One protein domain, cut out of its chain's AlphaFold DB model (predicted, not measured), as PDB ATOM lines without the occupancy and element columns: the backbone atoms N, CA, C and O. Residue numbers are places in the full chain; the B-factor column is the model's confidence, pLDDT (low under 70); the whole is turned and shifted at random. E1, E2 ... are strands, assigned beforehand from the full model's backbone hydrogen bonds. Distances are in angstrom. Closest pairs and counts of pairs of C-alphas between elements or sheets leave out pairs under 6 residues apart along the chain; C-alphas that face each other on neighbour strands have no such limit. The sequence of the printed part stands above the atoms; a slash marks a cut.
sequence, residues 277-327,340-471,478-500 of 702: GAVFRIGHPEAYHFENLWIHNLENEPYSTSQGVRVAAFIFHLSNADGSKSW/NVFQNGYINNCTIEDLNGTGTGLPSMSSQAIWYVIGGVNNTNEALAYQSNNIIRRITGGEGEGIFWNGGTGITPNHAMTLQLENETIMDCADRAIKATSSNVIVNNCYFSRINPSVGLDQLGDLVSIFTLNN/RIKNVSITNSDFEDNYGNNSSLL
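What this domain is: This is residues 277 to 327, 340 to 471 and 478 to 500 of the 702 residues of an uncharacterized protein of Muricauda sp (UniProt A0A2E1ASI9). The chain is wound in stacked turns, a solenoid whose parallel strands form three walls round a common middle. One wall holds E1, E3, E7, residues 398 to 406 of E9, E12 and E15; the second holds residues 287 to 291 of E2, then E5, E8, E10, E13 and E16; the third holds residues 294 to 299 of E2, then E6, residues 391 to 397 of E9, E11, E14 and E17. The printed part has 206 residues, with no named helix and 17 named strands, E1 to E17 in order along the chain, and the class is all strand. The sheet of 16 strands is branched, parallel and twisted. The whole is compact, with a radius of gyration of the C-alphas of 16.0 A and spans of 47 by 42 by 39 A.

Where its parts are: E1, residues 278 to 283, begins with C-alpha 278 at (12.336, 70.744, -41.080). E2, residues 287 to 299, is 27.4 A long and bends by 92 degrees at residue 292. E3, residues 311 to 318, is 18.8 A long, and E4 is residues 325 to 327. E5, residues 344 to 348, runs on into E6, residues 351 to 357, at 98 degrees. E7 is residues 366 to 374 and E8 383 to 388. E9, residues 391 to 406, bends by 134 degrees at residue 394. E10, residues 417 to 422, runs on into E11, residues 425 to 429, at 99 degrees. E12 is residues 432 to 436, E13 441 to 444, E14 447 to 450 and E15 464 to 467. E16, residues 479 to 485, runs on into E17, residues 488 to 491, which ends with C-alpha 491 at (37.837, 68.245, -54.303).

How they stand to each other: E1 is an edge strand, parallel to E3, with N 280 and O 313 2.9 A apart. E7 lies on the other side of E3, with N 316 and O 371 at 2.8 A. E2 is staggered: N 290 and O 346 of E5 are 2.8 A apart, and N 295 and O 351 of E6 are 2.8 A apart. E9 has E6 and E7 on one side, E11 and E12 on the other; N 403 and O 433 of E12 are 2.9 A apart. E8 and E10 are parallel, with N 387 and O 420 at 2.9 A. E13 and E16 are parallel, with N 443 and O 483 at 2.8 A. E14 and E17 are parallel, with N 448 and O 488 at 2.8 A. E15, E16 and E17 are edge strands; E15 is the parallel neighbour of E12, with N 436 and O 465 at 2.8 A. E4 pairs with no named strand.

The domain as a whole: The farthest C-alphas, of Gly 323 and Gly 494, are 49.4 A apart. Residues 328 to 339 and 472 to 477 are not printed; the gap between C-alphas is 11.9 A across each cut. The links E2 to E3 and E14 to E15 are long. Mean pLDDT of the printed part is 85.3; 38 residues are under 70, among them 301 to 309 and 408 to 415.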
ATOM      1  N   GLY A 277      11.574  66.452 -41.556       84.12
ATOM      2  CA  GLY A 277      12.416  67.167 -42.510       84.12
ATOM      3  C   GLY A 277      12.833  68.580 -42.105       84.12
ATOM      4  O   GLY A 277      13.851  69.041 -42.605       84.12
ATOM      5  N   ALA A 278      12.098  69.304 -41.252       88.19
ATOM      6  CA  ALA A 278      12.336  70.744 -41.080       88.19
ATOM      7  C   ALA A 278      12.312  71.240 -39.628       88.19
ATOM      8  O   ALA A 278      11.291  71.140 -38.961       88.19
ATOM      9  N   VAL A 279      13.378  71.875 -39.134       93.94
ATOM     10  CA  VAL A 279      13.412  72.325 -37.726       93.94
ATOM     11  C   VAL A 279      12.824  73.720 -37.547       93.94
ATOM     12  O   VAL A 279      11.795  73.869 -36.888       93.94
ATOM     13  N   PHE A 280      13.440  74.746 -38.134       95.06
ATOM     14  CA  PHE A 280      13.023  76.135 -37.958       95.06
ATOM     15  C   PHE A 280      12.454  76.720 -39.243       95.06
ATOM     16  O   PHE A 280      13.120  76.749 -40.280       95.06
ATOM     17  N   ARG A 281      11.256  77.300 -39.152       92.25
ATOM     18  CA  ARG A 281      10.691  78.151 -40.201       92.25
ATOM     19  C   ARG A 281      10.313  79.511 -39.643       92.25
ATOM     20  O   ARG A 281       9.365  79.635 -38.873       92.25
ATOM     21  N   ILE A 282      11.045  80.541 -40.053       92.06
ATOM     22  CA  ILE A 282      10.961  81.874 -39.454       92.06
ATOM     23  C   ILE A 282      10.584  82.886 -40.532       92.06
ATOM     24  O   ILE A 282      11.360  83.203 -41.436       92.06
ATOM     25  N   GLY A 283       9.351  83.375 -40.443       89.50
ATOM     26  CA  GLY A 283       8.768  84.344 -41.352       89.50
ATOM     27  C   GLY A 283       8.851  85.766 -40.818       89.50
ATOM     28  O   GLY A 283       8.222  86.092 -39.814       89.50
ATOM     29  N   HIS A 284       9.559  86.630 -41.542       89.31
ATOM     30  CA  HIS A 284       9.627  88.073 -41.311       89.31
ATOM     31  C   HIS A 284      10.001  88.484 -39.867       89.31
ATOM     32  O   HIS A 284       9.282  89.284 -39.258       89.31
ATOM     33  N   PRO A 285      11.100  87.954 -39.296       91.50
ATOM     34  CA  PRO A 285      11.629  88.456 -38.031       91.50
ATOM     35  C   PRO A 285      12.274  89.835 -38.243       91.50
ATOM     36  O   PRO A 285      12.676  90.171 -39.361       91.50
ATOM     37  N   GLU A 286      12.423  90.621 -37.178       91.25
ATOM     38  CA  GLU A 286      13.376  91.740 -37.187       91.25
ATOM     39  C   GLU A 286      14.792  91.209 -36.925       91.25
ATOM     40  O   GLU A 286      15.738  91.640 -37.593       91.25
ATOM     41  N   ALA A 287      14.914  90.205 -36.044       92.88
ATOM     42  CA  ALA A 287      16.153  89.465 -35.855       92.88
ATOM     43  C   ALA A 287      16.013  87.999 -35.424       92.88
ATOM     44  O   ALA A 287      14.970  87.560 -34.935       92.88
ATOM     45  N   TYR A 288      17.106  87.247 -35.574       96.44
ATOM     46  CA  TYR A 288      17.253  85.882 -35.064       96.44
ATOM     47  C   TYR A 288      18.663  85.622 -34.502       96.44
ATOM     48  O   TYR A 288      19.634  86.229 -34.954       96.44
ATOM     49  N   HIS A 289      18.777  84.699 -33.545       97.25
ATOM     50  CA  HIS A 289      20.035  84.263 -32.924       97.25
ATOM     51  C   HIS A 289      20.009  82.750 -32.678       97.25
ATOM     52  O   HIS A 289      19.167  82.249 -31.939       97.25
ATOM     53  N   PHE A 290      20.963  82.022 -33.248       98.25
ATOM     54  CA  PHE A 290      21.164  80.593 -33.004       98.25
ATOM     55  C   PHE A 290      22.603  80.348 -32.582       98.25
ATOM     56  O   PHE A 290      23.519  80.813 -33.255       98.25
ATOM     57  N   GLU A 291      22.814  79.663 -31.461       96.88
ATOM     58  CA  GLU A 291      24.169  79.487 -30.937       96.88
ATOM     59  C   GLU A 291      24.361  78.170 -30.189       96.88
ATOM     60  O   GLU A 291      23.522  77.796 -29.374       96.88
ATOM     61  N   ASN A 292      25.489  77.485 -30.400       98.12
ATOM     62  CA  ASN A 292      25.799  76.226 -29.707       98.12
ATOM     63  C   ASN A 292      24.681  75.179 -29.885       98.12
ATOM     64  O   ASN A 292      24.219  74.584 -28.908       98.12
ATOM     65  N   LEU A 293      24.195  75.011 -31.119       98.69
ATOM     66  CA  LEU A 293      23.167  74.026 -31.456       98.69
ATOM     67  C   LEU A 293      23.743  72.888 -32.291       98.69
ATOM     68  O   LEU A 293      24.491  73.126 -33.239       98.69
ATOM     69  N   TRP A 294      23.328  71.661 -31.996       98.81
ATOM     70  CA  TRP A 294      23.541  70.509 -32.865       98.81
ATOM     71  C   TRP A 294      22.206  70.083 -33.469       98.81
ATOM     72  O   TRP A 294      21.289  69.722 -32.742       98.81
ATOM     73  N   ILE A 295      22.069  70.183 -34.788       98.81
ATOM     74  CA  ILE A 295      20.847  69.838 -35.518       98.81
ATOM     75  C   ILE A 295      21.172  68.715 -36.489       98.81
ATOM     76  O   ILE A 295      22.012  68.904 -37.374       98.81
ATOM     77  N   HIS A 296      20.517  67.565 -36.344       98.31
ATOM     78  CA  HIS A 296      20.863  66.401 -37.152       98.31
ATOM     79  C   HIS A 296      19.721  65.415 -37.406       98.31
ATOM     80  O   HIS A 296      18.631  65.538 -36.842       98.31
ATOM     81  N   ASN A 297      19.998  64.441 -38.283       95.62
ATOM     82  CA  ASN A 297      19.100  63.355 -38.684       95.62
ATOM     83  C   ASN A 297      17.748  63.870 -39.193       95.62
ATOM     84  O   ASN A 297      16.692  63.507 -38.671       95.62
ATOM     85  N   LEU A 298      17.766  64.761 -40.184       92.69
ATOM     86  CA  LEU A 298      16.538  65.252 -40.802       92.69
ATOM     87  C   LEU A 298      16.297  64.503 -42.112       92.69
ATOM     88  O   LEU A 298      17.147  64.494 -43.002       92.69
ATOM     89  N   GLU A 299      15.111  63.934 -42.267       87.19
ATOM     90  CA  GLU A 299      14.722  63.199 -43.470       87.19
ATOM     91  C   GLU A 299      13.242  63.441 -43.759       87.19
ATOM     92  O   GLU A 299      12.428  63.608 -42.851       87.19
ATOM     93  N   ASN A 300      12.886  63.505 -45.038       79.06
ATOM     94  CA  ASN A 300      11.500  63.427 -45.475       79.06
ATOM     95  C   ASN A 300      11.216  62.028 -46.034       79.06
ATOM     96  O   ASN A 300      12.042  61.447 -46.735       79.06
ATOM     97  N   GLU A 301      10.015  61.514 -45.785       64.94
ATOM     98  CA  GLU A 301       9.562  60.254 -46.373       64.94
ATOM     99  C   GLU A 301       9.435  60.366 -47.913       64.94
ATOM    100  O   GLU A 301       8.955  61.384 -48.441       64.94
ATOM    101  N   PRO A 302       9.822  59.325 -48.678       58.00
ATOM    102  CA  PRO A 302       9.796  59.327 -50.136       58.00
ATOM    103  C   PRO A 302       8.361  59.229 -50.676       58.00
ATOM    104  O   PRO A 302       7.904  58.173 -51.123       58.00
ATOM    105  N   TYR A 303       7.624  60.340 -50.704       55.88
ATOM    106  CA  TYR A 303       6.292  60.364 -51.312       55.88
ATOM    107  C   TYR A 303       6.325  60.581 -52.830       55.88
ATOM    108  O   TYR A 303       7.048  61.406 -53.381       55.88
ATOM    109  N   SER A 304       5.442  59.856 -53.528       43.22
ATOM    110  CA  SER A 304       5.266  59.889 -54.994       43.22
ATOM    111  C   SER A 304       4.526  61.121 -55.541       43.22
ATOM    112  O   SER A 304       4.211  61.167 -56.734       43.22
ATOM    113  N   THR A 305       4.179  62.096 -54.694       50.19
ATOM    114  CA  THR A 305       3.344  63.231 -55.111       50.19
ATOM    115  C   THR A 305       4.183  64.462 -55.427       50.19
ATOM    116  O   THR A 305       5.208  64.715 -54.814       50.19
ATOM    117  N   SER A 306       3.735  65.241 -56.408       48.91
ATOM    118  CA  SER A 306       4.395  66.437 -56.941       48.91
ATOM    119  C   SER A 306       4.442  67.638 -55.976       48.91
ATOM    120  O   SER A 306       4.539  68.774 -56.440       48.91
ATOM    121  N   GLN A 307       4.273  67.426 -54.669       53.22
ATOM    122  CA  GLN A 307       4.335  68.474 -53.650       53.22
ATOM    123  C   GLN A 307       5.660  68.323 -52.907       53.22
ATOM    124  O   GLN A 307       5.935  67.293 -52.304       53.22
ATOM    125  N   GLY A 308       6.544  69.301 -53.101       55.88
ATOM    126  CA  GLY A 308       7.952  69.150 -52.776       55.88
ATOM    127  C   GLY A 308       8.281  69.445 -51.331       55.88
ATOM    128  O   GLY A 308       8.565  70.590 -51.014       55.88
ATOM    129  N   VAL A 309       8.278  68.410 -50.497       67.88
ATOM    130  CA  VAL A 309       8.771  68.471 -49.118       67.88
ATOM    131  C   VAL A 309      10.264  68.781 -49.146       67.88
ATOM    132  O   VAL A 309      11.017  68.121 -49.863       67.88
ATOM    133  N   ARG A 310      10.677  69.807 -48.399       78.38
ATOM    134  CA  ARG A 310      12.083  70.196 -48.268       78.38
ATOM    135  C   ARG A 310      12.607  69.777 -46.909       78.38
ATOM    136  O   ARG A 310      11.908  69.951 -45.912       78.38
ATOM    137  N   VAL A 311      13.841  69.296 -46.889       88.81
ATOM    138  CA  VAL A 311      14.566  69.014 -45.654       88.81
ATOM    139  C   VAL A 311      15.462  70.202 -45.329       88.81
ATOM    140  O   VAL A 311      16.280  70.583 -46.162       88.81
ATOM    141  N   ALA A 312      15.298  70.822 -44.161       92.25
ATOM    142  CA  ALA A 312      16.091  71.979 -43.767       92.25
ATOM    143  C   ALA A 312      16.195  72.186 -42.254       92.25
ATOM    144  O   ALA A 312      15.199  72.135 -41.537       92.25
ATOM    145  N   ALA A 313      17.381  72.547 -41.763       96.44
ATOM    146  CA  ALA A 313      17.502  73.006 -40.381       96.44
ATOM    147  C   ALA A 313      16.866  74.394 -40.228       96.44
ATOM    148  O   ALA A 313      16.087  74.623 -39.302       96.44
ATOM    149  N   PHE A 314      17.126  75.296 -41.179       96.50
ATOM    150  CA  PHE A 314      16.611  76.661 -41.142       96.50
ATOM    151  C   PHE A 314      15.983  77.094 -42.464       96.50
ATOM    152  O   PHE A 314      16.614  77.046 -43.518       96.50
ATOM    153  N   ILE A 315      14.758  77.611 -42.388       92.62
ATOM    154  CA  ILE A 315      14.064  78.283 -43.487       92.62
ATOM    155  C   ILE A 315      13.693  79.693 -43.031       92.62
ATOM    156  O   ILE A 315      12.799  79.882 -42.202       92.62
ATOM    157  N   PHE A 316      14.338  80.697 -43.612       92.38
ATOM    158  CA  PHE A 316      14.095  82.102 -43.307       92.38
ATOM    159  C   PHE A 316      13.348  82.781 -44.447       92.38
ATOM    160  O   PHE A 316      13.810  82.774 -45.582       92.38
ATOM    161  N   HIS A 317      12.232  83.445 -44.155       89.38
ATOM    162  CA  HIS A 317      11.623  84.399 -45.082       89.38
ATOM    163  C   HIS A 317      11.941  85.816 -44.617       89.38
ATOM    164  O   HIS A 317      11.310  86.339 -43.700       89.38
ATOM    165  N   LEU A 318      12.927  86.442 -45.253       87.75
ATOM    166  CA  LEU A 318      13.445  87.749 -44.864       87.75
ATOM    167  C   LEU A 318      12.894  88.843 -45.773       87.75
ATOM    168  O   LEU A 318      12.692  88.648 -46.973       87.75
ATOM    169  N   SER A 319      12.654  90.015 -45.195       83.25
ATOM    170  CA  SER A 319      12.291  91.207 -45.949       83.25
ATOM    171  C   SER A 319      12.793  92.446 -45.232       83.25
ATOM    172  O   SER A 319      12.514  92.614 -44.051       83.25
ATOM    173  N   ASN A 320      13.509  93.309 -45.948       72.31
ATOM    174  CA  ASN A 320      14.029  94.569 -45.416       72.31
ATOM    175  C   ASN A 320      13.256  95.804 -45.930       72.31
ATOM    176  O   ASN A 320      13.644  96.940 -45.658       72.31
ATOM    177  N   ALA A 321      12.170  95.618 -46.690       71.56
ATOM    178  CA  ALA A 321      11.324  96.730 -47.111       71.56
ATOM    179  C   ALA A 321      10.307  97.147 -46.055       71.56
ATOM    180  O   ALA A 321       9.726  96.310 -45.367       71.56
ATOM    181  N   ASP A 322       9.954  98.429 -46.067       64.94
ATOM    182  CA  ASP A 322       8.849  98.970 -45.281       64.94
ATOM    183  C   ASP A 322       7.479  98.495 -45.800       64.94
ATOM    184  O   ASP A 322       7.307  98.102 -46.961       64.94
ATOM    185  N   GLY A 323       6.471  98.532 -44.929       62.56
ATOM    186  CA  GLY A 323       5.077  98.222 -45.260       62.56
ATOM    187  C   GLY A 323       4.675  96.760 -45.042       62.56
ATOM    188  O   GLY A 323       5.497  95.902 -44.739       62.56
ATOM    189  N   SER A 324       3.379  96.478 -45.203       68.69
ATOM    190  CA  SER A 324       2.797  95.159 -44.922       68.69
ATOM    191  C   SER A 324       3.390  94.070 -45.818       68.69
ATOM    192  O   SER A 324       3.322  94.172 -47.045       68.69
ATOM    193  N   LYS A 325       3.913  93.006 -45.212       69.69
ATOM    194  CA  LYS A 325       4.390  91.797 -45.892       69.69
ATOM    195  C   LYS A 325       3.416  90.669 -45.653       69.69
ATOM    196  O   LYS A 325       3.131  90.367 -44.502       69.69
ATOM    197  N   SER A 326       2.906  90.083 -46.732       62.31
ATOM    198  CA  SER A 326       2.024  88.929 -46.649       62.31
ATOM    199  C   SER A 326       2.830  87.645 -46.772       62.31
ATOM    200  O   SER A 326       3.448  87.416 -47.815       62.31
ATOM    201  N   TRP A 327       2.756  86.780 -45.771       68.50
ATOM    202  CA  TRP A 327       3.298  85.433 -45.853       68.50
ATOM    203  C   TRP A 327       2.182  84.416 -46.082       68.50
ATOM    204  O   TRP A 327       1.138  84.463 -45.428       68.50
ATOM    205  N   ASN A 340       7.293  94.132 -39.776       85.25
ATOM    206  CA  ASN A 340       8.675  93.903 -39.377       85.25
ATOM    207  C   ASN A 340       9.609  94.038 -40.580       85.25
ATOM    208  O   ASN A 340       9.331  93.538 -41.675       85.25
ATOM    209  N   VAL A 341      10.725  94.703 -40.326       85.62
ATOM    210  CA  VAL A 341      11.821  94.892 -41.264       85.62
ATOM    211  C   VAL A 341      12.994  94.116 -40.695       85.62
ATOM    212  O   VAL A 341      13.405  94.386 -39.570       85.62
ATOM    213  N   PHE A 342      13.506  93.146 -41.446       88.62
ATOM    214  CA  PHE A 342      14.683  92.386 -41.042       88.62
ATOM    215  C   PHE A 342      15.898  93.309 -40.929       88.62
ATOM    216  O   PHE A 342      16.133  94.124 -41.824       88.62
ATOM    217  N   GLN A 343      16.653  93.164 -39.841       88.94
ATOM    218  CA  GLN A 343      17.828  93.981 -39.531       88.94
ATOM    219  C   GLN A 343      19.061  93.119 -39.255       88.94
ATOM    220  O   GLN A 343      20.130  93.412 -39.789       88.94
ATOM    221  N   ASN A 344      18.937  92.063 -38.444       89.81
ATOM    222  CA  ASN A 344      20.104  91.297 -38.004       89.81
ATOM    223  C   ASN A 344      19.809  89.807 -37.794       89.81
ATOM    224  O   ASN A 344      18.774  89.428 -37.264       89.81
ATOM    225  N   GLY A 345      20.742  88.945 -38.159       94.38
ATOM    226  CA  GLY A 345      20.651  87.510 -37.985       94.38
ATOM    227  C   GLY A 345      22.003  86.931 -37.616       94.38
ATOM    228  O   GLY A 345      22.999  87.273 -38.246       94.38
ATOM    229  N   TYR A 346      22.027  86.043 -36.626       95.31
ATOM    230  CA  TYR A 346      23.253  85.447 -36.098       95.31
ATOM    231  C   TYR A 346      23.122  83.923 -35.975       95.31
ATOM    232  O   TYR A 346      22.153  83.443 -35.388       95.31
ATOM    233  N   ILE A 347      24.076  83.169 -36.532       98.06
ATOM    234  CA  ILE A 347      24.216  81.712 -36.343       98.06
ATOM    235  C   ILE A 347      25.677  81.414 -35.999       98.06
ATOM    236  O   ILE A 347      26.554  81.678 -36.822       98.06
ATOM    237  N   ASN A 348      25.955  80.891 -34.804       97.38
ATOM    238  CA  ASN A 348      27.329  80.674 -34.356       97.38
ATOM    239  C   ASN A 348      27.562  79.355 -33.626       97.38
ATOM    240  O   ASN A 348      26.788  78.977 -32.748       97.38
ATOM    241  N   ASN A 349      28.696  78.719 -33.914       97.75
ATOM    242  CA  ASN A 349      29.123  77.484 -33.255       97.75
ATOM    243  C   ASN A 349      28.042  76.385 -33.298       97.75
ATOM    244  O   ASN A 349      27.813  75.669 -32.322       97.75
ATOM    245  N   CYS A 350      27.326  76.293 -34.419       98.81
ATOM    246  CA  CYS A 350      26.327  75.262 -34.657       98.81
ATOM    247  C   CYS A 350      26.908  74.130 -35.511       98.81
ATOM    248  O   CYS A 350      27.692  74.363 -36.429       98.81
ATOM    249  N   THR A 351      26.466  72.901 -35.257       98.88
ATOM    250  CA  THR A 351      26.675  71.761 -36.160       98.88
ATOM    251  C   THR A 351      25.350  71.395 -36.809       98.88
ATOM    252  O   THR A 351      24.380  71.126 -36.105       98.88
ATOM    253  N   ILE A 352      25.302  71.384 -38.139       98.81
ATOM    254  CA  ILE A 352      24.134  70.977 -38.924       98.81
ATOM    255  C   ILE A 352      24.549  69.815 -39.818       98.81
ATOM    256  O   ILE A 352      25.404  69.978 -40.694       98.81
ATOM    257  N   GLU A 353      23.969  68.638 -39.609       97.94
ATOM    258  CA  GLU A 353      24.405  67.450 -40.337       97.94
ATOM    259  C   GLU A 353      23.326  66.409 -40.598       97.94
ATOM    260  O   GLU A 353      22.286  66.414 -39.960       97.94
ATOM    261  N   ASP A 354      23.583  65.501 -41.539       96.06
ATOM    262  CA  ASP A 354      22.689  64.375 -41.838       96.06
ATOM    263  C   ASP A 354      21.283  64.834 -42.243       96.06
ATOM    264  O   ASP A 354      20.272  64.466 -41.646       96.06
ATOM    265  N   LEU A 355      21.236  65.672 -43.281       94.00
ATOM    266  CA  LEU A 355      19.997  66.074 -43.941       94.00
ATOM    267  C   LEU A 355      19.841  65.253 -45.220       94.00
ATOM    268  O   LEU A 355      20.722  65.289 -46.082       94.00
ATOM    269  N   ASN A 356      18.722  64.552 -45.376       89.31
ATOM    270  CA  ASN A 356      18.464  63.693 -46.530       89.31
ATOM    271  C   ASN A 356      17.103  63.983 -47.179       89.31
ATOM    272  O   ASN A 356      16.057  63.609 -46.658       89.31
ATOM    273  N   GLY A 357      17.125  64.632 -48.346       83.38
ATOM    274  CA  GLY A 357      15.946  64.867 -49.178       83.38
ATOM    275  C   GLY A 357      15.658  63.688 -50.115       83.38
ATOM    276  O   GLY A 357      16.296  63.552 -51.162       83.38
ATOM    277  N   THR A 358      14.668  62.856 -49.797       72.44
ATOM    278  CA  THR A 358      14.245  61.712 -50.619       72.44
ATOM    279  C   THR A 358      13.014  62.036 -51.485       72.44
ATOM    280  O   THR A 358      12.183  62.873 -51.132       72.44
ATOM    281  N   GLY A 359      12.897  61.399 -52.662       61.97
ATOM    282  CA  GLY A 359      11.728  61.517 -53.553       61.97
ATOM    283  C   GLY A 359      12.055  61.553 -55.054       61.97
ATOM    284  O   GLY A 359      13.160  61.216 -55.476       61.97
ATOM    285  N   THR A 360      11.077  61.926 -55.894       52.06
ATOM    286  CA  THR A 360      11.272  62.117 -57.350       52.06
ATOM    287  C   THR A 360      10.684  63.450 -57.821       52.06
ATOM    288  O   THR A 360       9.524  63.744 -57.539       52.06
ATOM    289  N   GLY A 361      11.459  64.240 -58.577       48.06
ATOM    290  CA  GLY A 361      11.040  65.531 -59.153       48.06
ATOM    291  C   GLY A 361      11.398  66.755 -58.296       48.06
ATOM    292  O   GLY A 361      11.606  66.638 -57.098       48.06
ATOM    293  N   LEU A 362      11.506  67.939 -58.913       49.47
ATOM    294  CA  LEU A 362      11.632  69.213 -58.188       49.47
ATOM    295  C   LEU A 362      10.228  69.720 -57.804       49.47
ATOM    296  O   LEU A 362       9.347  69.695 -58.668       49.47
ATOM    297  N   PRO A 363      10.000  70.217 -56.570       52.72
ATOM    298  CA  PRO A 363      10.963  70.400 -55.476       52.72
ATOM    299  C   PRO A 363      11.063  69.207 -54.498       52.72
ATOM    300  O   PRO A 363      11.709  69.331 -53.467       52.72
ATOM    301  N   SER A 364      10.426  68.067 -54.793       51.34
ATOM    302  CA  SER A 364      10.266  66.869 -53.941       51.34
ATOM    303  C   SER A 364      11.535  66.035 -53.709       51.34
ATOM    304  O   SER A 364      11.457  64.814 -53.639       51.34
ATOM    305  N   MET A 365      12.697  66.682 -53.602       65.12
ATOM    306  CA  MET A 365      13.981  66.062 -53.244       65.12
ATOM    307  C   MET A 365      14.935  67.039 -52.533       65.12
ATOM    308  O   MET A 365      16.057  66.645 -52.248       65.12
ATOM    309  N   SER A 366      14.556  68.307 -52.316       80.19
ATOM    310  CA  SER A 366      15.515  69.345 -51.922       80.19
ATOM    311  C   SER A 366      15.929  69.248 -50.451       80.19
ATOM    312  O   SER A 366      15.063  69.308 -49.576       80.19
ATOM    313  N   SER A 367      17.233  69.188 -50.177       89.50
ATOM    314  CA  SER A 367      17.794  69.339 -48.828       89.50
ATOM    315  C   SER A 367      18.706  70.559 -48.739       89.50
ATOM    316  O   SER A 367      19.625  70.734 -49.533       89.50
ATOM    317  N   GLN A 368      18.433  71.432 -47.776       92.12
ATOM    318  CA  GLN A 368      19.133  72.696 -47.586       92.12
ATOM    319  C   GLN A 368      19.402  72.909 -46.103       92.12
ATOM    320  O   GLN A 368      18.448  73.111 -45.360       92.12
ATOM    321  N   ALA A 369      20.658  72.913 -45.647       96.62
ATOM    322  CA  ALA A 369      20.919  73.176 -44.226       96.62
ATOM    323  C   ALA A 369      20.361  74.546 -43.816       96.62
ATOM    324  O   ALA A 369      19.624  74.650 -42.831       96.62
ATOM    325  N   ILE A 370      20.622  75.573 -44.630       97.44
ATOM    326  CA  ILE A 370      20.075  76.914 -44.432       97.44
ATOM    327  C   ILE A 370      19.499  77.449 -45.742       97.44
ATOM    328  O   ILE A 370      20.211  77.649 -46.727       97.44
ATOM    329  N   TRP A 371      18.204  77.752 -45.735       93.50
ATOM    330  CA  TRP A 371      17.498  78.340 -46.865       93.50
ATOM    331  C   TRP A 371      16.977  79.738 -46.536       93.50
ATOM    332  O   TRP A 371      16.054  79.918 -45.743       93.50
ATOM    333  N   TYR A 372      17.533  80.742 -47.209       92.12
ATOM    334  CA  TYR A 372      17.057  82.117 -47.151       92.12
ATOM    335  C   TYR A 372      16.164  82.422 -48.341       92.12
ATOM    336  O   TYR A 372      16.600  82.319 -49.483       92.12
ATOM    337  N   VAL A 373      14.945  82.872 -48.075       87.06
ATOM    338  CA  VAL A 373      13.999  83.408 -49.052       87.06
ATOM    339  C   VAL A 373      13.887  84.909 -48.838       87.06
ATOM    340  O   VAL A 373      13.286  85.374 -47.869       87.06
ATOM    341  N   ILE A 374      14.449  85.677 -49.762       82.94
ATOM    342  CA  ILE A 374      14.478  87.136 -49.699       82.94
ATOM    343  C   ILE A 374      13.303  87.696 -50.500       82.94
ATOM    344  O   ILE A 374      13.200  87.488 -51.708       82.94
ATOM    345  N   GLY A 375      12.409  88.423 -49.835       73.44
ATOM    346  CA  GLY A 375      11.273  89.098 -50.461       73.44
ATOM    347  C   GLY A 375      11.188  90.568 -50.063       73.44
ATOM    348  O   GLY A 375      11.770  90.975 -49.067       73.44
ATOM    349  N   GLY A 376      10.437  91.372 -50.828       64.25
ATOM    350  CA  GLY A 376      10.152  92.778 -50.505       64.25
ATOM    351  C   GLY A 376      11.418  93.578 -50.196       64.25
ATOM    352  O   GLY A 376      11.745  93.780 -49.031       64.25
ATOM    353  N   VAL A 377      12.132  93.999 -51.236       63.03
ATOM    354  CA  VAL A 377      13.440  94.645 -51.096       63.03
ATOM    355  C   VAL A 377      13.289  96.163 -51.084       63.03
ATOM    356  O   VAL A 377      12.708  96.730 -52.012       63.03
ATOM    357  N   ASN A 378      13.821  96.817 -50.051       62.00
ATOM    358  CA  ASN A 378      14.103  98.251 -50.073       62.00
ATOM    359  C   ASN A 378      15.624  98.431 -50.046       62.00
ATOM    360  O   ASN A 378      16.295  97.920 -49.154       62.00
ATOM    361  N   ASN A 379      16.165  99.160 -51.022       63.09
ATOM    362  CA  ASN A 379      17.605  99.375 -51.155       63.09
ATOM    363  C   ASN A 379      18.170 100.381 -50.130       63.09
ATOM    364  O   ASN A 379      19.339 100.733 -50.230       63.09
ATOM    365  N   THR A 380      17.359 100.893 -49.193       64.06
ATOM    366  CA  THR A 380      17.799 101.877 -48.185       64.06
ATOM    367  C   THR A 380      18.056 101.300 -46.796       64.06
ATOM    368  O   THR A 380      18.713 101.965 -46.005       64.06
ATOM    369  N   ASN A 381      17.518 100.119 -46.475       69.56
ATOM    370  CA  ASN A 381      17.629  99.532 -45.138       69.56
ATOM    371  C   ASN A 381      18.646  98.390 -45.179       69.56
ATOM    372  O   ASN A 381      18.329  97.303 -45.669       69.56
ATOM    373  N   GLU A 382      19.858  98.650 -44.697       80.69
ATOM    374  CA  GLU A 382      20.897  97.627 -44.587       80.69
ATOM    375  C   GLU A 382      20.499  96.566 -43.554       80.69
ATOM    376  O   GLU A 382      20.008  96.898 -42.474       80.69
ATOM    377  N   ALA A 383      20.697  95.292 -43.890       86.19
ATOM    378  CA  ALA A 383      20.495  94.184 -42.964       86.19
ATOM    379  C   ALA A 383      21.592  93.129 -43.121       86.19
ATOM    380  O   ALA A 383      22.144  92.950 -44.211       86.19
ATOM    381  N   LEU A 384      21.873  92.404 -42.042       90.69
ATOM    382  CA  LEU A 384      22.962  91.432 -41.982       90.69
ATOM    383  C   LEU A 384      22.448  90.052 -41.570       90.69
ATOM    384  O   LEU A 384      21.783  89.914 -40.550       90.69
ATOM    385  N   ALA A 385      22.797  89.029 -42.344       94.12
ATOM    386  CA  ALA A 385      22.771  87.632 -41.934       94.12
ATOM    387  C   ALA A 385      24.224  87.174 -41.749       94.12
ATOM    388  O   ALA A 385      24.931  86.939 -42.730       94.12
ATOM    389  N   TYR A 386      24.671  87.098 -40.498       96.06
ATOM    390  CA  TYR A 386      26.028  86.719 -40.122       96.06
ATOM    391  C   TYR A 386      26.067  85.284 -39.598       96.06
ATOM    392  O   TYR A 386      25.249  84.890 -38.760       96.06
ATOM    393  N   GLN A 387      27.034  84.517 -40.085       97.56
ATOM    394  CA  GLN A 387      27.316  83.165 -39.630       97.56
ATOM    395  C   GLN A 387      28.800  83.054 -39.285       97.56
ATOM    396  O   GLN A 387      29.640  83.569 -40.034       97.56
ATOM    397  N   SER A 388      29.106  82.426 -38.146       96.81
ATOM    398  CA  SER A 388      30.488  82.106 -37.808       96.81
ATOM    399  C   SER A 388      30.702  80.767 -37.115       96.81
ATOM    400  O   SER A 388      29.920  80.374 -36.252       96.81
ATOM    401  N   ASN A 389      31.845  80.130 -37.378       97.94
ATOM    402  CA  ASN A 389      32.288  78.916 -36.676       97.94
ATOM    403  C   ASN A 389      31.302  77.736 -36.772       97.94
ATOM    404  O   ASN A 389      31.256  76.922 -35.849       97.94
ATOM    405  N   ASN A 390      30.479  77.642 -37.822       98.75
ATOM    406  CA  ASN A 390      29.555  76.520 -37.963       98.75
ATOM    407  C   ASN A 390      30.181  75.379 -38.777       98.75
ATOM    408  O   ASN A 390      31.091  75.557 -39.594       98.75
ATOM    409  N   ILE A 391      29.667  74.175 -38.535       98.88
ATOM    410  CA  ILE A 391      29.975  72.973 -39.309       98.88
ATOM    411  C   ILE A 391      28.689  72.533 -40.000       98.88
ATOM    412  O   ILE A 391      27.722  72.164 -39.339       98.88
ATOM    413  N   ILE A 392      28.685  72.534 -41.330       98.88
ATOM    414  CA  ILE A 392      27.587  72.027 -42.157       98.88
ATOM    415  C   ILE A 392      28.106  70.839 -42.960       98.88
ATOM    416  O   ILE A 392      29.050  70.984 -43.740       98.88
ATOM    417  N   ARG A 393      27.519  69.651 -42.782       97.94
ATOM    418  CA  ARG A 393      28.002  68.455 -43.489       97.94
ATOM    419  C   ARG A 393      26.943  67.412 -43.794       97.94
ATOM    420  O   ARG A 393      25.945  67.311 -43.101       97.94
ATOM    421  N   ARG A 394      27.204  66.582 -44.805       96.50
ATOM    422  CA  ARG A 394      26.349  65.445 -45.199       96.50
ATOM    423  C   ARG A 394      24.924  65.895 -45.524       96.50
ATOM    424  O   ARG A 394      23.946  65.415 -44.958       96.50
ATOM    425  N   ILE A 395      24.834  66.841 -46.457       95.38
ATOM    426  CA  ILE A 395      23.567  67.349 -46.985       95.38
ATOM    427  C   ILE A 395      23.293  66.628 -48.303       95.38
ATOM    428  O   ILE A 395      23.918  66.906 -49.327       95.38
ATOM    429  N   THR A 396      22.405  65.643 -48.263       90.44
ATOM    430  CA  THR A 396      22.169  64.666 -49.334       90.44
ATOM    431  C   THR A 396      20.729  64.717 -49.838       90.44
ATOM    432  O   THR A 396      19.847  65.244 -49.169       90.44
ATOM    433  N   GLY A 397      20.477  64.212 -51.045       82.56
ATOM    434  CA  GLY A 397      19.201  64.401 -51.743       82.56
ATOM    435  C   GLY A 397      19.336  65.334 -52.945       82.56
ATOM    436  O   GLY A 397      20.441  65.739 -53.303       82.56
ATOM    437  N   GLY A 398      18.233  65.626 -53.632       77.38
ATOM    438  CA  GLY A 398      18.194  66.620 -54.715       77.38
ATOM    439  C   GLY A 398      18.575  68.012 -54.213       77.38
ATOM    440  O   GLY A 398      18.275  68.335 -53.075       77.38
ATOM    441  N   GLU A 399      19.238  68.837 -55.028       81.38
ATOM    442  CA  GLU A 399      19.680  70.187 -54.615       81.38
ATOM    443  C   GLU A 399      20.335  70.205 -53.215       81.38
ATOM    444  O   GLU A 399      20.062  71.119 -52.442       81.38
ATOM    445  N   GLY A 400      21.131  69.181 -52.874       89.44
ATOM    446  CA  GLY A 400      21.752  69.040 -51.555       89.44
ATOM    447  C   GLY A 400      22.731  70.178 -51.289       89.44
ATOM    448  O   GLY A 400      23.888  70.123 -51.716       89.44
ATOM    449  N   GLU A 401      22.239  71.230 -50.646       93.69
ATOM    450  CA  GLU A 401      22.881  72.534 -50.554       93.69
ATOM    451  C   GLU A 401      23.185  72.889 -49.095       93.69
ATOM    452  O   GLU A 401      22.312  72.825 -48.234       93.69
ATOM    453  N   GLY A 402      24.410  73.320 -48.793       97.19
ATOM    454  CA  GLY A 402      24.718  73.851 -47.462       97.19
ATOM    455  C   GLY A 402      23.906  75.121 -47.193       97.19
ATOM    456  O   GLY A 402      23.030  75.163 -46.331       97.19
ATOM    457  N   ILE A 403      24.148  76.158 -47.994       97.75
ATOM    458  CA  ILE A 403      23.461  77.446 -47.880       97.75
ATOM    459  C   ILE A 403      22.845  77.831 -49.222       97.75
ATOM    460  O   ILE A 403      23.540  77.920 -50.239       97.75
ATOM    461  N   PHE A 404      21.551  78.157 -49.209       94.25
ATOM    462  CA  PHE A 404      20.861  78.757 -50.346       94.25
ATOM    463  C   PHE A 404      20.419  80.195 -50.038       94.25
ATOM    464  O   PHE A 404      19.414  80.431 -49.366       94.25
ATOM    465  N   TRP A 405      21.157  81.166 -50.581       93.12
ATOM    466  CA  TRP A 405      20.854  82.601 -50.544       93.12
ATOM    467  C   TRP A 405      19.965  82.983 -51.739       93.12
ATOM    468  O   TRP A 405      20.451  83.319 -52.830       93.12
ATOM    469  N   ASN A 406      18.644  82.854 -51.564       87.44
ATOM    470  CA  ASN A 406      17.666  82.996 -52.645       87.44
ATOM    471  C   ASN A 406      17.065  84.408 -52.721       87.44
ATOM    472  O   ASN A 406      16.236  84.783 -51.891       87.44
ATOM    473  N   GLY A 407      17.406  85.148 -53.780       73.88
ATOM    474  CA  GLY A 407      16.830  86.462 -54.098       73.88
ATOM    475  C   GLY A 407      15.422  86.428 -54.710       73.88
ATOM    476  O   GLY A 407      14.809  87.480 -54.874       73.88
ATOM    477  N   GLY A 408      14.905  85.243 -55.063       64.56
ATOM    478  CA  GLY A 408      13.646  85.065 -55.793       64.56
ATOM    479  C   GLY A 408      13.774  85.278 -57.309       64.56
ATOM    480  O   GLY A 408      14.732  85.861 -57.810       64.56
ATOM    481  N   THR A 409      12.798  84.786 -58.080       54.75
ATOM    482  CA  THR A 409      12.757  84.952 -59.544       54.75
ATOM    483  C   THR A 409      12.049  86.251 -59.936       54.75
ATOM    484  O   THR A 409      10.975  86.565 -59.427       54.75
ATOM    485  N   GLY A 410      12.629  87.020 -60.865       52.38
ATOM    486  CA  GLY A 410      12.031  88.270 -61.359       52.38
ATOM    487  C   GLY A 410      12.180  89.467 -60.415       52.38
ATOM    488  O   GLY A 410      11.572  90.509 -60.660       52.38
ATOM    489  N   ILE A 411      12.983  89.328 -59.360       56.84
ATOM    490  CA  ILE A 411      13.329  90.393 -58.418       56.84
ATOM    491  C   ILE A 411      14.723  90.920 -58.804       56.84
ATOM    492  O   ILE A 411      15.606  90.155 -59.199       56.84
ATOM    493  N   THR A 412      14.924  92.238 -58.755       62.78
ATOM    494  CA  THR A 412      16.270  92.829 -58.843       62.78
ATOM    495  C   THR A 412      17.121  92.265 -57.699       62.78
ATOM    496  O   THR A 412      16.615  92.269 -56.576       62.78
ATOM    497  N   PRO A 413      18.363  91.787 -57.934       61.25
ATOM    498  CA  PRO A 413      19.226  91.306 -56.857       61.25
ATOM    499  C   PRO A 413      19.221  92.277 -55.677       61.25
ATOM    500  O   PRO A 413      19.316  93.491 -55.863       61.25
ATOM    501  N   ASN A 414      19.040  91.756 -54.465       63.44
ATOM    502  CA  ASN A 414      18.933  92.608 -53.292       63.44
ATOM    503  C   ASN A 414      20.320  93.129 -52.920       63.44
ATOM    504  O   ASN A 414      21.176  92.341 -52.538       63.44
ATOM    505  N   HIS A 415      20.514  94.444 -53.019       67.56
ATOM    506  CA  HIS A 415      21.774  95.121 -52.699       67.56
ATOM    507  C   HIS A 415      21.829  95.694 -51.277       67.56
ATOM    508  O   HIS A 415      22.801  96.362 -50.943       67.56
ATOM    509  N   ALA A 416      20.819  95.461 -50.440       77.25
ATOM    510  CA  ALA A 416      20.751  95.997 -49.082       77.25
ATOM    511  C   ALA A 416      20.808  94.925 -47.984       77.25
ATOM    512  O   ALA A 416      21.025  95.261 -46.828       77.25
ATOM    513  N   MET A 417      20.656  93.639 -48.309       85.94
ATOM    514  CA  MET A 417      20.890  92.562 -47.339       85.94
ATOM    515  C   MET A 417      22.200  91.855 -47.637       85.94
ATOM    516  O   MET A 417      22.424  91.499 -48.790       85.94
ATOM    517  N   THR A 418      23.019  91.646 -46.612       90.62
ATOM    518  CA  THR A 418      24.330  90.997 -46.702       90.62
ATOM    519  C   THR A 418      24.289  89.615 -46.072       90.62
ATOM    520  O   THR A 418      23.818  89.465 -44.945       90.62
ATOM    521  N   LEU A 419      24.821  88.623 -46.784       95.44
ATOM    522  CA  LEU A 419      25.217  87.338 -46.217       95.44
ATOM    523  C   LEU A 419      26.716  87.391 -45.920       95.44
ATOM    524  O   LEU A 419      27.512  87.574 -46.841       95.44
ATOM    525  N   GLN A 420      27.088  87.213 -44.657       97.38
ATOM    526  CA  GLN A 420      28.479  87.185 -44.220       97.38
ATOM    527  C   GLN A 420      28.788  85.866 -43.519       97.38
ATOM    528  O   GLN A 420      28.135  85.520 -42.537       97.38
ATOM    529  N   LEU A 421      29.783  85.154 -44.040       98.44
ATOM    530  CA  LEU A 421      30.260  83.866 -43.552       98.44
ATOM    531  C   LEU A 421      31.709  84.012 -43.086       98.44
ATOM    532  O   LEU A 421      32.552  84.491 -43.854       98.44
ATOM    533  N   GLU A 422      31.995  83.597 -41.856       97.88
ATOM    534  CA  GLU A 422      33.327  83.689 -41.261       97.88
ATOM    535  C   GLU A 422      33.718  82.399 -40.536       97.88
ATOM    536  O   GLU A 422      33.026  81.958 -39.626       97.88
ATOM    537  N   ASN A 423      34.860  81.803 -40.884       98.06
ATOM    538  CA  ASN A 423      35.314  80.565 -40.235       98.06
ATOM    539  C   ASN A 423      34.300  79.407 -40.332       98.06
ATOM    540  O   ASN A 423      34.125  78.633 -39.394       98.06
ATOM    541  N   GLU A 424      33.602  79.307 -41.465       98.69
ATOM    542  CA  GLU A 424      32.647  78.230 -41.729       98.69
ATOM    543  C   GLU A 424      33.341  76.988 -42.281       98.69
ATOM    544  O   GLU A 424      34.239  77.092 -43.117       98.69
ATOM    545  N   THR A 425      32.869  75.807 -41.887       98.81
ATOM    546  CA  THR A 425      33.238  74.532 -42.513       98.81
ATOM    547  C   THR A 425      32.010  73.918 -43.170       98.81
ATOM    548  O   THR A 425      31.116  73.429 -42.481       98.81
ATOM    549  N   ILE A 426      31.962  73.912 -44.506       98.62
ATOM    550  CA  ILE A 426      30.854  73.321 -45.271       98.62
ATOM    551  C   ILE A 426      31.388  72.220 -46.186       98.62
ATOM    552  O   ILE A 426      32.095  72.481 -47.159       98.62
ATOM    553  N   MET A 427      31.029  70.975 -45.900       96.44
ATOM    554  CA  MET A 427      31.512  69.811 -46.643       96.44
ATOM    555  C   MET A 427      30.392  68.821 -46.938       96.44
ATOM    556  O   MET A 427      29.279  68.957 -46.444       96.44
ATOM    557  N   ASP A 428      30.655  67.819 -47.769       94.81
ATOM    558  CA  ASP A 428      29.718  66.712 -47.980       94.81
ATOM    559  C   ASP A 428      28.295  67.106 -48.412       94.81
ATOM    560  O   ASP A 428      27.316  66.439 -48.079       94.81
ATOM    561  N   CYS A 429      28.173  68.187 -49.184       94.38
ATOM    562  CA  CYS A 429      26.920  68.599 -49.812       94.38
ATOM    563  C   CYS A 429      26.801  67.965 -51.205       94.38
ATOM    564  O   CYS A 429      27.729  68.062 -52.012       94.38
ATOM    565  N   ALA A 430      25.670  67.321 -51.497       91.62
ATOM    566  CA  ALA A 430      25.475  66.567 -52.732       91.62
ATOM    567  C   ALA A 430      25.449  67.445 -53.993       91.62
ATOM    568  O   ALA A 430      25.790  66.944 -55.057       91.62
ATOM    569  N   ASP A 431      25.068  68.723 -53.909       90.19
ATOM    570  CA  ASP A 431      25.074  69.650 -55.052       90.19
ATOM    571  C   ASP A 431      26.060  70.812 -54.841       90.19
ATOM    572  O   ASP A 431      27.028  70.947 -55.597       90.19
ATOM    573  N   ARG A 432      25.853  71.651 -53.810       93.12
ATOM    574  CA  ARG A 432      26.688  72.846 -53.555       93.12
ATOM    575  C   ARG A 432      26.889  73.106 -52.067       93.12
ATOM    576  O   ARG A 432      25.974  72.933 -51.277       93.12
ATOM    577  N   ALA A 433      28.041  73.639 -51.684       97.06
ATOM    578  CA  ALA A 433      28.198  74.248 -50.367       97.06
ATOM    579  C   ALA A 433      27.408  75.564 -50.282       97.06
ATOM    580  O   ALA A 433      26.669  75.781 -49.324       97.06
ATOM    581  N   ILE A 434      27.513  76.419 -51.309       97.56
ATOM    582  CA  ILE A 434      26.788  77.696 -51.381       97.56
ATOM    583  C   ILE A 434      26.154  77.875 -52.760       97.56
ATOM    584  O   ILE A 434      26.821  77.804 -53.796       97.56
ATOM    585  N   LYS A 435      24.867  78.215 -52.761       94.25
ATOM    586  CA  LYS A 435      24.152  78.772 -53.910       94.25
ATOM    587  C   LYS A 435      23.694  80.178 -53.571       94.25
ATOM    588  O   LYS A 435      22.820  80.359 -52.728       94.25
ATOM    589  N   ALA A 436      24.242  81.172 -54.255       92.44
ATOM    590  CA  ALA A 436      23.838  82.557 -54.085       92.44
ATOM    591  C   ALA A 436      23.256  83.132 -55.370       92.44
ATOM    592  O   ALA A 436      23.841  83.051 -56.449       92.44
ATOM    593  N   THR A 437      22.078  83.734 -55.225       87.75
ATOM    594  CA  THR A 437      21.315  84.319 -56.337       87.75
ATOM    595  C   THR A 437      20.931  85.778 -56.085       87.75
ATOM    596  O   THR A 437      20.073  86.340 -56.762       87.75
ATOM    597  N   SER A 438      21.588  86.392 -55.100       86.62
ATOM    598  CA  SER A 438      21.436  87.784 -54.684       86.62
ATOM    599  C   SER A 438      22.807  88.376 -54.326       86.62
ATOM    600  O   SER A 438      23.764  87.630 -54.125       86.62
ATOM    601  N   SER A 439      22.888  89.706 -54.275       88.69
ATOM    602  CA  SER A 439      24.100  90.490 -53.976       88.69
ATOM    603  C   SER A 439      24.544  90.412 -52.513       88.69
ATOM    604  O   SER A 439      23.850  89.811 -51.688       88.69
ATOM    605  N   ASN A 440      25.687  91.055 -52.227       90.44
ATOM    606  CA  ASN A 440      26.309  91.208 -50.909       90.44
ATOM    607  C   ASN A 440      26.635  89.868 -50.246       90.44
ATOM    608  O   ASN A 440      26.083  89.519 -49.202       90.44
ATOM    609  N   VAL A 441      27.519  89.104 -50.880       95.75
ATOM    610  CA  VAL A 441      27.981  87.813 -50.358       95.75
ATOM    611  C   VAL A 441      29.434  87.963 -49.940       95.75
ATOM    612  O   VAL A 441      30.304  88.158 -50.788       95.75
ATOM    613  N   ILE A 442      29.686  87.880 -48.639       97.94
ATOM    614  CA  ILE A 442      31.011  87.998 -48.033       97.94
ATOM    615  C   ILE A 442      31.367  86.644 -47.416       97.94
ATOM    616  O   ILE A 442      30.664  86.152 -46.540       97.94
ATOM    617  N   VAL A 443      32.456  86.042 -47.880       98.62
ATOM    618  CA  VAL A 443      32.989  84.761 -47.410       98.62
ATOM    619  C   VAL A 443      34.436  84.983 -47.008       98.62
ATOM    620  O   VAL A 443      35.236  85.416 -47.839       98.62
ATOM    621  N   ASN A 444      34.778  84.709 -45.752       98.38
ATOM    622  CA  ASN A 444      36.130  84.903 -45.245       98.38
ATOM    623  C   ASN A 444      36.576  83.754 -44.336       98.38
ATOM    624  O   ASN A 444      35.869  83.396 -43.398       98.38
ATOM    625  N   ASN A 445      37.791  83.252 -44.557       98.44
ATOM    626  CA  ASN A 445      38.389  82.205 -43.723       98.44
ATOM    627  C   ASN A 445      37.541  80.922 -43.653       98.44
ATOM    628  O   ASN A 445      37.449  80.310 -42.599       98.44
ATOM    629  N   CYS A 446      36.868  80.537 -44.740       98.88
ATOM    630  CA  CYS A 446      36.000  79.359 -44.756       98.88
ATOM    631  C   CYS A 446      36.680  78.157 -45.426       98.88
ATOM    632  O   CYS A 446      37.543  78.318 -46.288       98.88
ATOM    633  N   TYR A 447      36.231  76.952 -45.086       98.81
ATOM    634  CA  TYR A 447      36.624  75.703 -45.729       98.81
ATOM    635  C   TYR A 447      35.424  75.063 -46.435       98.81
ATOM    636  O   TYR A 447      34.369  74.840 -45.831       98.81
ATOM    637  N   PHE A 448      35.602  74.737 -47.715       98.44
ATOM    638  CA  PHE A 448      34.609  74.075 -48.551       98.44
ATOM    639  C   PHE A 448      35.163  72.779 -49.126       98.44
ATOM    640  O   PHE A 448      36.198  72.794 -49.792       98.44
ATOM    641  N   SER A 449      34.436  71.674 -48.967       95.44
ATOM    642  CA  SER A 449      34.840  70.392 -49.549       95.44
ATOM    643  C   SER A 449      33.706  69.684 -50.269       95.44
ATOM    644  O   SER A 449      32.537  69.739 -49.874       95.44
ATOM    645  N   ARG A 450      34.057  69.016 -51.363       91.38
ATOM    646  CA  ARG A 450      33.126  68.197 -52.133       91.38
ATOM    647  C   ARG A 450      32.644  66.980 -51.363       91.38
ATOM    648  O   ARG A 450      33.323  66.479 -50.476       91.38
ATOM    649  N   ILE A 451      31.496  66.458 -51.797       91.06
ATOM    650  CA  ILE A 451      30.959  65.225 -51.246       91.06
ATOM    651  C   ILE A 451      31.879  64.036 -51.456       91.06
ATOM    652  O   ILE A 451      32.302  63.724 -52.575       91.06
ATOM    653  N   ASN A 452      32.163  63.371 -50.340       90.06
ATOM    654  CA  ASN A 452      32.788  62.072 -50.321       90.06
ATOM    655  C   ASN A 452      31.833  61.040 -50.948       90.06
ATOM    656  O   ASN A 452      30.704  60.885 -50.474       90.06
ATOM    657  N   PRO A 453      32.271  60.269 -51.960       87.50
ATOM    658  CA  PRO A 453      31.466  59.214 -52.570       87.50
ATOM    659  C   PRO A 453      30.953  58.145 -51.591       87.50
ATOM    660  O   PRO A 453      30.028  57.409 -51.935       87.50
ATOM    661  N   SER A 454      31.542  58.021 -50.393       87.56
ATOM    662  CA  SER A 454      31.022  57.144 -49.336       87.56
ATOM    663  C   SER A 454      29.804  57.713 -48.603       87.56
ATOM    664  O   SER A 454      29.101  56.949 -47.950       87.56
ATOM    665  N   VAL A 455      29.572  59.026 -48.676       86.44
ATOM    666  CA  VAL A 455      28.419  59.720 -48.079       86.44
ATOM    667  C   VAL A 455      27.265  59.793 -49.076       86.44
ATOM    668  O   VAL A 455      26.128  59.485 -48.731       86.44
ATOM    669  N   GLY A 456      27.538  60.181 -50.322       84.56
ATOM    670  CA  GLY A 456      26.499  60.360 -51.333       84.56
ATOM    671  C   GLY A 456      27.049  60.623 -52.731       84.56
ATOM    672  O   GLY A 456      28.256  60.627 -52.963       84.56
ATOM    673  N   LEU A 457      26.139  60.813 -53.689       84.38
ATOM    674  CA  LEU A 457      26.486  61.097 -55.081       84.38
ATOM    675  C   LEU A 457      26.559  62.609 -55.325       84.38
ATOM    676  O   LEU A 457      25.610  63.318 -54.999       84.38
ATOM    677  N   ASP A 458      27.635  63.069 -55.973       79.56
ATOM    678  CA  ASP A 458      27.734  64.440 -56.493       79.56
ATOM    679  C   ASP A 458      26.717  64.664 -57.628       79.56
ATOM    680  O   ASP A 458      26.647  63.903 -58.600       79.56
ATOM    681  N   GLN A 459      25.940  65.736 -57.510       79.94
ATOM    682  CA  GLN A 459      24.953  66.205 -58.483       79.94
ATOM    683  C   GLN A 459      25.537  67.188 -59.502       79.94
ATOM    684  O   GLN A 459      24.826  67.647 -60.400       79.94
ATOM    685  N   LEU A 460      26.849  67.426 -59.443       79.50
ATOM    686  CA  LEU A 460      27.646  68.150 -60.434       79.50
ATOM    687  C   LEU A 460      27.364  69.662 -60.517       79.50
ATOM    688  O   LEU A 460      27.768  70.304 -61.504       79.50
ATOM    689  N   GLY A 461      26.697  70.252 -59.519       82.62
ATOM    690  CA  GLY A 461      26.710  71.700 -59.307       82.62
ATOM    691  C   GLY A 461      28.098  72.181 -58.912       82.62
ATOM    692  O   GLY A 461      28.905  71.410 -58.410       82.62
ATOM    693  N   ASP A 462      28.432  73.443 -59.181       90.50
ATOM    694  CA  ASP A 462      29.721  74.001 -58.760       90.50
ATOM    695  C   ASP A 462      29.698  74.260 -57.231       90.50
ATOM    696  O   ASP A 462      28.646  74.601 -56.696       90.50
ATOM    697  N   LEU A 463      30.816  74.044 -56.518       94.56
ATOM    698  CA  LEU A 463      30.843  73.905 -55.047       94.56
ATOM    699  C   LEU A 463      30.345  75.189 -54.382       94.56
ATOM    700  O   LEU A 463      29.513  75.145 -53.478       94.56
ATOM    701  N   VAL A 464      30.788  76.327 -54.907       97.25
ATOM    702  CA  VAL A 464      30.191  77.638 -54.675       97.25
ATOM    703  C   VAL A 464      29.736  78.220 -56.013       97.25
ATOM    704  O   VAL A 464      30.525  78.395 -56.950       97.25
ATOM    705  N   SER A 465      28.444  78.536 -56.113       93.75
ATOM    706  CA  SER A 465      27.845  79.169 -57.292       93.75
ATOM    707  C   SER A 465      27.195  80.496 -56.957       93.75
ATOM    708  O   SER A 465      26.287  80.555 -56.129       93.75
ATOM    709  N   ILE A 466      27.600  81.539 -57.685       92.56
ATOM    710  CA  ILE A 466      27.042  82.886 -57.582       92.56
ATOM    711  C   ILE A 466      26.572  83.329 -58.967       92.56
ATOM    712  O   ILE A 466      27.384  83.530 -59.875       92.56
ATOM    713  N   PHE A 467      25.252  83.421 -59.137       87.25
ATOM    714  CA  PHE A 467      24.634  83.727 -60.429       87.25
ATOM    715  C   PHE A 467      23.195  84.233 -60.309       87.25
ATOM    716  O   PHE A 467      22.474  83.897 -59.372       87.25
ATOM    717  N   THR A 468      22.729  85.012 -61.282       79.81
ATOM    718  CA  THR A 468      21.342  85.499 -61.300       79.81
ATOM    719  C   THR A 468      20.354  84.416 -61.761       79.81
ATOM    720  O   THR A 468      20.601  83.664 -62.702       79.81
ATOM    721  N   LEU A 469      19.175  84.357 -61.127       74.00
ATOM    722  CA  LEU A 469      18.042  83.526 -61.586       74.00
ATOM    723  C   LEU A 469      17.161  84.237 -62.632       74.00
ATOM    724  O   LEU A 469      16.143  83.697 -63.070       74.00
ATOM    725  N   ASN A 470      17.497  85.474 -63.004       60.34
ATOM    726  CA  ASN A 470      16.631  86.319 -63.813       60.34
ATOM    727  C   ASN A 470      16.646  85.916 -65.295       60.34
ATOM    728  O   ASN A 470      17.680  85.842 -65.950       60.34
ATOM    729  N   ASN A 471      15.448  85.729 -65.857       52.12
ATOM    730  CA  ASN A 471      15.248  85.555 -67.292       52.12
ATOM    731  C   ASN A 471      15.598  86.851 -68.041       52.12
ATOM    732  O   ASN A 471      14.763  87.751 -68.108       52.12
ATOM    733  N   ARG A 478      22.694  92.783 -62.183       80.50
ATOM    734  CA  ARG A 478      23.746  91.824 -61.816       80.50
ATOM    735  C   ARG A 478      23.839  91.637 -60.307       80.50
ATOM    736  O   ARG A 478      23.482  92.539 -59.546       80.50
ATOM    737  N   ILE A 479      24.369  90.494 -59.881       87.25
ATOM    738  CA  ILE A 479      24.804  90.309 -58.493       87.25
ATOM    739  C   ILE A 479      26.010  91.217 -58.242       87.25
ATOM    740  O   ILE A 479      26.948  91.216 -59.033       87.25
ATOM    741  N   LYS A 480      25.971  91.997 -57.159       88.81
ATOM    742  CA  LYS A 480      27.021  92.955 -56.782       88.81
ATOM    743  C   LYS A 480      27.676  92.620 -55.451       88.81
ATOM    744  O   LYS A 480      27.062  91.928 -54.636       88.81
ATOM    745  N   ASN A 481      28.848  93.208 -55.214       90.81
ATOM    746  CA  ASN A 481      29.521  93.240 -53.917       90.81
ATOM    747  C   ASN A 481      29.732  91.826 -53.359       90.81
ATOM    748  O   ASN A 481      29.135  91.413 -52.364       90.81
ATOM    749  N   VAL A 482      30.537  91.051 -54.077       96.50
ATOM    750  CA  VAL A 482      30.904  89.690 -53.681       96.50
ATOM    751  C   VAL A 482      32.366  89.693 -53.263       96.50
ATOM    752  O   VAL A 482      33.228  90.107 -54.032       96.50
ATOM    753  N   SER A 483      32.659  89.197 -52.066       98.25
ATOM    754  CA  SER A 483      34.026  89.040 -51.568       98.25
ATOM    755  C   SER A 483      34.225  87.617 -51.075       98.25
ATOM    756  O   SER A 483      33.491  87.165 -50.205       98.25
ATOM    757  N   ILE A 484      35.209  86.913 -51.627       98.69
ATOM    758  CA  ILE A 484      35.597  85.561 -51.215       98.69
ATOM    759  C   ILE A 484      37.088  85.593 -50.905       98.69
ATOM    760  O   ILE A 484      37.909  85.732 -51.821       98.69
ATOM    761  N   THR A 485      37.441  85.506 -49.626       98.69
ATOM    762  CA  THR A 485      38.816  85.711 -49.176       98.69
ATOM    763  C   THR A 485      39.325  84.663 -48.206       98.69
ATOM    764  O   THR A 485      38.569  84.136 -47.388       98.69
ATOM    765  N   ASN A 486      40.631  84.397 -48.269       98.62
ATOM    766  CA  ASN A 486      41.359  83.557 -47.310       98.62
ATOM    767  C   ASN A 486      40.710  82.184 -47.070       98.62
ATOM    768  O   ASN A 486      40.734  81.688 -45.952       98.62
ATOM    769  N   SER A 487      40.043  81.620 -48.078       98.88
ATOM    770  CA  SER A 487      39.241  80.403 -47.945       98.88
ATOM    771  C   SER A 487      39.841  79.246 -48.739       98.88
ATOM    772  O   SER A 487      40.497  79.452 -49.764       98.88
ATOM    773  N   ASP A 488      39.563  78.028 -48.296       98.69
ATOM    774  CA  ASP A 488      40.036  76.798 -48.921       98.69
ATOM    775  C   ASP A 488      38.882  76.065 -49.613       98.69
ATOM    776  O   ASP A 488      37.795  75.895 -49.060       98.69
ATOM    777  N   PHE A 489      39.122  75.623 -50.845       98.19
ATOM    778  CA  PHE A 489      38.172  74.889 -51.673       98.19
ATOM    779  C   PHE A 489      38.804  73.579 -52.122       98.19
ATOM    780  O   PHE A 489      39.834  73.592 -52.801       98.19
ATOM    781  N   GLU A 490      38.170  72.453 -51.812       94.38
ATOM    782  CA  GLU A 490      38.774  71.140 -52.015       94.38
ATOM    783  C   GLU A 490      37.846  70.151 -52.734       94.38
ATOM    784  O   GLU A 490      36.669  69.980 -52.409       94.38
ATOM    785  N   ASP A 491      38.405  69.457 -53.723       90.75
ATOM    786  CA  ASP A 491      37.837  68.245 -54.303       90.75
ATOM    787  C   ASP A 491      38.860  67.109 -54.262       90.75
ATOM    788  O   ASP A 491      39.705  66.984 -55.147       90.75
ATOM    789  N   ASN A 492      38.738  66.236 -53.264       84.75
ATOM    790  CA  ASN A 492      39.620  65.082 -53.090       84.75
ATOM    791  C   ASN A 492      39.189  63.832 -53.854       84.75
ATOM    792  O   ASN A 492      39.924  62.844 -53.890       84.75
ATOM    793  N   TYR A 493      38.018  63.860 -54.486       83.00
ATOM    794  CA  TYR A 493      37.368  62.641 -54.971       83.00
ATOM    795  C   TYR A 493      37.269  62.577 -56.496       83.00
ATOM    796  O   TYR A 493      36.862  61.555 -57.044       83.00
ATOM    797  N   GLY A 494      37.716  63.629 -57.191       77.25
ATOM    798  CA  GLY A 494      37.706  63.679 -58.657       77.25
ATOM    799  C   GLY A 494      36.306  63.944 -59.191       77.25
ATOM    800  O   GLY A 494      35.901  63.391 -60.219       77.25
ATOM    801  N   ASN A 495      35.562  64.760 -58.455       74.69
ATOM    802  CA  ASN A 495      34.227  65.177 -58.810       74.69
ATOM    803  C   ASN A 495      34.288  66.113 -60.030       74.69
ATOM    804  O   ASN A 495      35.122  67.006 -60.155       74.69
ATOM    805  N   ASN A 496      33.411  65.879 -61.007       74.69
ATOM    806  CA  ASN A 496      33.464  66.558 -62.307       74.69
ATOM    807  C   ASN A 496      32.684  67.882 -62.286       74.69
ATOM    808  O   ASN A 496      31.755  68.073 -63.081       74.69
ATOM    809  N   SER A 497      33.055  68.798 -61.396       81.44
ATOM    810  CA  SER A 497      32.342  70.049 -61.101       81.44
ATOM    811  C   SER A 497      33.331  71.152 -60.677       81.44
ATOM    812  O   SER A 497      34.413  70.856 -60.178       81.44
ATOM    813  N   SER A 498      33.031  72.429 -60.955       90.00
ATOM    814  CA  SER A 498      33.965  73.524 -60.623       90.00
ATOM    815  C   SER A 498      33.917  73.855 -59.133       90.00
ATOM    816  O   SER A 498      32.905  73.596 -58.484       90.00
ATOM    817  N   LEU A 499      34.980  74.425 -58.567       95.25
ATOM    818  CA  LEU A 499      34.987  74.811 -57.150       95.25
ATOM    819  C   LEU A 499      34.281  76.157 -56.938       95.25
ATOM    820  O   LEU A 499      33.435  76.289 -56.060       95.25
ATOM    821  N   LEU A 500      34.547  77.129 -57.804       96.81
ATOM    822  CA  LEU A 500      33.882  78.426 -57.804       96.81
ATOM    823  C   LEU A 500      33.320  78.736 -59.189       96.81
ATOM    824  O   LEU A 500      34.005  78.583 -60.201       96.81
TER     825      LEU A 500